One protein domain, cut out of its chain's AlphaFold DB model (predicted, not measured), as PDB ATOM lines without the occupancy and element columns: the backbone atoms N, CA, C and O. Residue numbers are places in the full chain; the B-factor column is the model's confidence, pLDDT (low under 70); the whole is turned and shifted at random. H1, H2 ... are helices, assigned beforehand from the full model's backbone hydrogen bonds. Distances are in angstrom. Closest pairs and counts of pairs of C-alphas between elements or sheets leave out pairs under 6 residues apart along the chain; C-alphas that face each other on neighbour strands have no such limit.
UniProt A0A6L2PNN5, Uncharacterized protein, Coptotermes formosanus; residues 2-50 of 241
ATOM      1  N   ALA A   2       9.999 -95.162  68.773       67.25
ATOM      2  CA  ALA A   2       8.527 -95.082  68.668       67.25
ATOM      3  C   ALA A   2       8.030 -93.644  68.386       67.25
ATOM      4  O   ALA A   2       7.181 -93.443  67.522       67.25
ATOM      5  N   VAL A   3       8.647 -92.666  69.055       72.00
ATOM      6  CA  VAL A   3       8.500 -91.209  68.863       72.00
ATOM      7  C   VAL A   3       8.699 -90.810  67.398       72.00
ATOM      8  O   VAL A   3       7.777 -90.402  66.705       72.00
ATOM      9  N   GLU A   4       9.911 -91.038  66.903       75.88
ATOM     10  CA  GLU A   4      10.373 -90.815  65.533       75.88
ATOM     11  C   GLU A   4       9.472 -91.478  64.471       75.88
ATOM     12  O   GLU A   4       9.207 -90.878  63.431       75.88
ATOM     13  N   ALA A   5       8.938 -92.674  64.747       80.38
ATOM     14  CA  ALA A   5       7.978 -93.348  63.873       80.38
ATOM     15  C   ALA A   5       6.600 -92.657  63.848       80.38
ATOM     16  O   ALA A   5       6.028 -92.499  62.769       80.38
ATOM     17  N   ARG A   6       6.080 -92.200  65.002       78.44
ATOM     18  CA  ARG A   6       4.864 -91.360  65.060       78.44
ATOM     19  C   ARG A   6       5.075 -90.046  64.310       78.44
ATOM     20  O   ARG A   6       4.222 -89.664  63.519       78.44
ATOM     21  N   PHE A   7       6.209 -89.383  64.537       77.88
ATOM     22  CA  PHE A   7       6.520 -88.090  63.931       77.88
ATOM     23  C   PHE A   7       6.663 -88.191  62.407       77.88
ATOM     24  O   PHE A   7       6.044 -87.412  61.688       77.88
ATOM     25  N   GLY A   8       7.385 -89.199  61.901       83.88
ATOM     26  CA  GLY A   8       7.492 -89.458  60.461       83.88
ATOM     27  C   GLY A   8       6.143 -89.756  59.800       83.88
ATOM     28  O   GLY A   8       5.863 -89.226  58.731       83.88
ATOM     29  N   LEU A   9       5.268 -90.533  60.453       84.75
ATOM     30  CA  LEU A   9       3.903 -90.774  59.962       84.75
ATOM     31  C   LEU A   9       3.021 -89.518  60.001       84.75
ATOM     32  O   LEU A   9       2.205 -89.335  59.103       84.75
ATOM     33  N   HIS A  10       3.182 -88.643  60.998       82.94
ATOM     34  CA  HIS A  10       2.447 -87.377  61.071       82.94
ATOM     35  C   HIS A  10       2.911 -86.400  59.975       82.94
ATOM     36  O   HIS A  10       2.079 -85.779  59.314       82.94
ATOM     37  N   ALA A  11       4.226 -86.315  59.738       83.56
ATOM     38  CA  ALA A  11       4.829 -85.496  58.686       83.56
ATOM     39  C   ALA A  11       4.455 -85.973  57.269       83.56
ATOM     40  O   ALA A  11       4.189 -85.146  56.404       83.56
ATOM     41  N   ALA A  12       4.375 -87.289  57.055       86.88
ATOM     42  CA  ALA A  12       3.955 -87.911  55.795       86.88
ATOM     43  C   ALA A  12       2.433 -88.153  55.693       86.88
ATOM     44  O   ALA A  12       1.987 -88.965  54.887       86.88
ATOM     45  N   HIS A  13       1.621 -87.520  56.550       84.19
ATOM     46  CA  HIS A  13       0.151 -87.631  56.566       84.19
ATOM     47  C   HIS A  13      -0.425 -89.071  56.565       84.19
ATOM     48  O   HIS A  13      -1.575 -89.289  56.184       84.19
ATOM     49  N   GLY A  14       0.347 -90.048  57.051       82.56
ATOM     50  CA  GLY A  14      -0.001 -91.470  57.115       82.56
ATOM     51  C   GLY A  14       0.644 -92.363  56.047       82.56
ATOM     52  O   GLY A  14       0.581 -93.586  56.193       82.56
ATOM     53  N   ASP A  15       1.298 -91.811  55.019       91.06
ATOM     54  CA  ASP A  15       1.926 -92.608  53.959       91.06
ATOM     55  C   ASP A  15       3.263 -93.218  54.410       91.06
ATOM     56  O   ASP A  15       4.266 -92.542  54.649       91.06
ATOM     57  N   LEU A  16       3.285 -94.552  54.518       88.62
ATOM     58  CA  LEU A  16       4.388 -95.306  55.123       88.62
ATOM     59  C   LEU A  16       5.724 -95.140  54.378       88.62
ATOM     60  O   LEU A  16       6.776 -95.119  55.016       88.62
ATOM     61  N   SER A  17       5.697 -95.034  53.047       91.00
ATOM     62  CA  SER A  17       6.910 -94.900  52.229       91.00
ATOM     63  C   SER A  17       7.608 -93.564  52.480       91.00
ATOM     64  O   SER A  17       8.794 -93.539  52.805       91.00
ATOM     65  N   GLU A  18       6.857 -92.463  52.410       90.38
ATOM     66  CA  GLU A  18       7.374 -91.115  52.651       90.38
ATOM     67  C   GLU A  18       7.767 -90.925  54.125       90.38
ATOM     68  O   GLU A  18       8.805 -90.330  54.406       90.38
ATOM     69  N   ALA A  19       7.049 -91.547  55.071       89.75
ATOM     70  CA  ALA A  19       7.454 -91.593  56.477       89.75
ATOM     71  C   ALA A  19       8.829 -92.264  56.671       89.75
ATOM     72  O   ALA A  19       9.662 -91.768  57.433       89.75
ATOM     73  N   VAL A  20       9.096 -93.383  55.985       91.25
ATOM     74  CA  VAL A  20      10.389 -94.087  56.051       91.25
ATOM     75  C   VAL A  20      11.504 -93.270  55.395       91.25
ATOM     76  O   VAL A  20      12.594 -93.182  55.966       91.25
ATOM     77  N   GLU A  21      11.246 -92.638  54.248       91.19
ATOM     78  CA  GLU A  21      12.210 -91.739  53.602       91.19
ATOM     79  C   GLU A  21      12.540 -90.538  54.503       91.19
ATOM     80  O   GLU A  21      13.719 -90.289  54.775       91.19
ATOM     81  N   TYR A  22      11.523 -89.878  55.069       89.94
ATOM     82  CA  TYR A  22      11.672 -88.764  56.010       89.94
ATOM     83  C   TYR A  22      12.505 -89.152  57.239       89.94
ATOM     84  O   TYR A  22      13.479 -88.472  57.565       89.94
ATOM     85  N   ILE A  23      12.192 -90.282  57.886       89.75
ATOM     86  CA  ILE A  23      12.957 -90.797  59.035       89.75
ATOM     87  C   ILE A  23      14.403 -91.121  58.631       89.75
ATOM     88  O   ILE A  23      15.337 -90.807  59.371       89.75
ATOM     89  N   SER A  24      14.620 -91.726  57.458       91.44
ATOM     90  CA  SER A  24      15.971 -92.053  56.983       91.44
ATOM     91  C   SER A  24      16.820 -90.799  56.755       91.44
ATOM     92  O   SER A  24      17.990 -90.773  57.146       91.44
ATOM     93  N   LYS A  25      16.209 -89.734  56.218       91.62
ATOM     94  CA  LYS A  25      16.843 -88.433  56.025       91.62
ATOM     95  C   LYS A  25      17.121 -87.746  57.361       91.62
ATOM     96  O   LYS A  25      18.260 -87.379  57.610       91.62
ATOM     97  N   GLN A  26      16.139 -87.656  58.257       88.06
ATOM     98  CA  GLN A  26      16.305 -87.015  59.568       88.06
ATOM     99  C   GLN A  26      17.416 -87.688  60.397       88.06
ATOM    100  O   GLN A  26      18.174 -87.014  61.094       88.06
ATOM    101  N   ARG A  27      17.581 -89.013  60.274       88.94
ATOM    102  CA  ARG A  27      18.722 -89.751  60.847       88.94
ATOM    103  C   ARG A  27      20.054 -89.418  60.179       88.94
ATOM    104  O   ARG A  27      21.055 -89.328  60.884       88.94
ATOM    105  N   ALA A  28      20.088 -89.267  58.854       92.69
ATOM    106  CA  ALA A  28      21.291 -88.859  58.132       92.69
ATOM    107  C   ALA A  28      21.715 -87.437  58.534       92.69
ATOM    108  O   ALA A  28      22.856 -87.255  58.953       92.69
ATOM    109  N   ASP A  29      20.778 -86.488  58.524       90.06
ATOM    110  CA  ASP A  29      20.985 -85.081  58.879       90.06
ATOM    111  C   ASP A  29      21.468 -84.950  60.343       90.06
ATOM    112  O   ASP A  29      22.512 -84.343  60.598       90.06
ATOM    113  N   LYS A  30      20.809 -85.618  61.311       87.88
ATOM    114  CA  LYS A  30      21.270 -85.677  62.719       87.88
ATOM    115  C   LYS A  30      22.655 -86.333  62.861       87.88
ATOM    116  O   LYS A  30      23.481 -85.877  63.656       87.88
ATOM    117  N   ALA A  31      22.946 -87.391  62.099       91.12
ATOM    118  CA  ALA A  31      24.244 -88.069  62.137       91.12
ATOM    119  C   ALA A  31      25.369 -87.278  61.443       91.12
ATOM    120  O   ALA A  31      26.535 -87.472  61.787       91.12
ATOM    121  N   GLU A  32      25.058 -86.415  60.477       93.25
ATOM    122  CA  GLU A  32      26.011 -85.496  59.854       93.25
ATOM    123  C   GLU A  32      26.301 -84.303  60.771       93.25
ATOM    124  O   GLU A  32      27.471 -84.046  61.063       93.25
ATOM    125  N   ALA A  33      25.264 -83.671  61.329       88.81
ATOM    126  CA  ALA A  33      25.402 -82.595  62.312       88.81
ATOM    127  C   ALA A  33      26.289 -83.015  63.497       88.81
ATOM    128  O   ALA A  33      27.244 -82.316  63.839       88.81
ATOM    129  N   LYS A  34      26.060 -84.213  64.057       88.75
ATOM    130  CA  LYS A  34      26.893 -84.762  65.136       88.75
ATOM    131  C   LYS A  34      28.361 -84.953  64.729       88.75
ATOM    132  O   LYS A  34      29.247 -84.608  65.505       88.75
ATOM    133  N   LYS A  35      28.644 -85.447  63.517       91.62
ATOM    134  CA  LYS A  35      30.028 -85.596  63.015       91.62
ATOM    135  C   LYS A  35      30.717 -84.245  62.821       91.62
ATOM    136  O   LYS A  35      31.901 -84.126  63.124       91.62
ATOM    137  N   MET A  36      29.995 -83.235  62.330       88.38
ATOM    138  CA  MET A  36      30.529 -81.875  62.191       88.38
ATOM    139  C   MET A  36      30.851 -81.262  63.559       88.38
ATOM    140  O   MET A  36      31.932 -80.707  63.738       88.38
ATOM    141  N   GLU A  37      29.962 -81.427  64.539       88.81
ATOM    142  CA  GLU A  37      30.133 -80.921  65.905       88.81
ATOM    143  C   GLU A  37      31.249 -81.663  66.670       88.81
ATOM    144  O   GLU A  37      32.021 -81.055  67.412       88.81
ATOM    145  N   GLU A  38      31.425 -82.969  66.442       86.88
ATOM    146  CA  GLU A  38      32.583 -83.740  66.917       86.88
ATOM    147  C   GLU A  38      33.899 -83.249  66.285       86.88
ATOM    148  O   GLU A  38      34.841 -82.940  67.020       86.88
ATOM    149  N   ALA A  39      33.950 -83.067  64.961       86.75
ATOM    150  CA  ALA A  39      35.137 -82.572  64.260       86.75
ATOM    151  C   ALA A  39      35.512 -81.125  64.646       86.75
ATOM    152  O   ALA A  39      36.691 -80.826  64.858       86.75
ATOM    153  N   GLU A  40      34.537 -80.220  64.800       87.00
ATOM    154  CA  GLU A  40      34.801 -78.863  65.293       87.00
ATOM    155  C   GLU A  40      35.306 -78.890  66.740       87.00
ATOM    156  O   GLU A  40      36.276 -78.203  67.071       87.00
ATOM    157  N   ARG A  41      34.701 -79.714  67.605       83.94
ATOM    158  CA  ARG A  41      35.125 -79.875  69.002       83.94
ATOM    159  C   ARG A  41      36.571 -80.371  69.098       83.94
ATOM    160  O   ARG A  41      37.307 -79.911  69.975       83.94
ATOM    161  N   GLU A  42      37.013 -81.253  68.205       85.06
ATOM    162  CA  GLU A  42      38.414 -81.685  68.114       85.06
ATOM    163  C   GLU A  42      39.344 -80.576  67.610       85.06
ATOM    164  O   GLU A  42      40.338 -80.271  68.274       85.06
ATOM    165  N   LEU A  43      38.983 -79.878  66.532       82.12
ATOM    166  CA  LEU A  43      39.755 -78.746  66.004       82.12
ATOM    167  C   LEU A  43      39.885 -77.614  67.051       82.12
ATOM    168  O   LEU A  43      40.954 -77.027  67.227       82.12
ATOM    169  N   ASN A  44      38.833 -77.357  67.834       81.62
ATOM    170  CA  ASN A  44      38.826 -76.415  68.958       81.62
ATOM    171  C   ASN A  44      39.748 -76.885  70.102       81.62
ATOM    172  O   ASN A  44      40.555 -76.099  70.604       81.62
ATOM    173  N   ARG A  45      39.714 -78.179  70.470       84.62
ATOM    174  CA  ARG A  45      40.675 -78.777  71.422       84.62
ATOM    175  C   ARG A  45      42.121 -78.604  70.947       84.62
ATOM    176  O   ARG A  45      42.988 -78.341  71.775       84.62
ATOM    177  N   GLU A  46      42.396 -78.720  69.651       81.88
ATOM    178  CA  GLU A  46      43.734 -78.503  69.094       81.88
ATOM    179  C   GLU A  46      44.153 -77.030  69.081       81.88
ATOM    180  O   GLU A  46      45.231 -76.719  69.589       81.88
ATOM    181  N   ARG A  47      43.296 -76.102  68.628       84.19
ATOM    182  CA  ARG A  47      43.550 -74.648  68.735       84.19
ATOM    183  C   ARG A  47      43.895 -74.241  70.175       84.19
ATOM    184  O   ARG A  47      44.838 -73.484  70.386       84.19
ATOM    185  N   ARG A  48      43.219 -74.816  71.181       79.06
ATOM    186  CA  ARG A  48      43.537 -74.606  72.610       79.06
ATOM    187  C   ARG A  48      44.920 -75.131  73.029       79.06
ATOM    188  O   ARG A  48      45.536 -74.514  73.891       79.06
ATOM    189  N   LYS A  49      45.432 -76.224  72.437       79.75
ATOM    190  CA  LYS A  49      46.817 -76.709  72.666       79.75
ATOM    191  C   LYS A  49      47.857 -75.765  72.047       79.75
ATOM    192  O   LYS A  49      48.929 -75.574  72.618       79.75
ATOM    193  N   LEU A  50      47.550 -75.207  70.873       80.00
ATOM    194  CA  LEU A  50      48.446 -74.325  70.116       80.00
ATOM    195  C   LEU A  50      48.474 -72.888  70.657       80.00
ATOM    196  O   LEU A  50      49.480 -72.195  70.515       80.00
TER     197      LEU A  50
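Overview. This is residues 2 to 50 of the 241 residues of an uncharacterized protein of Coptotermes formosanus (UniProt A0A6L2PNN5). A short helix, H1, and a long one, H2, make a lopsided V, with H1 packed on residues 16 to 23 of H2. The rest of H2 makes the length, and its residues 28 to 50 stick out as a free, straight arm. The printed part has 49 residues with two named helices, H1 then H2, and no named strand; the class is all helix. It is extended, with a radius of gyration of the C-alphas of 16.6 A and spans of 53 by 16 by 12 A.

Arrangement. H1, residues 2 to 11, and H2, residues 16 to 50, are joined by a tight link of 4 residues. H1 touches H2 at residues 16 to 23 of H2 alone; the closest C-alphas, those of Gly 8 and Ala 19, are 4.5 A apart. They run opposite ways at a steep tilt of 65 degrees. In both helices every O i to N i+4 pair is within hydrogen-bond range.

Along the chain. H1 begins at C-alpha 2, (8.527, -95.082, 68.668), and is 14.3 A long. H2 runs 51.0 A from C-alpha 16, (4.388, -95.306, 55.123), to C-alpha 50, (48.446, -74.325, 70.116).

Size, cuts and confidence. The two C-alphas farthest apart, those of Gly 14 and Leu 50, are 53.0 A apart. The printed part has no cut. The model's mean pLDDT over the printed part is 85.7, and residue 2 is under 70.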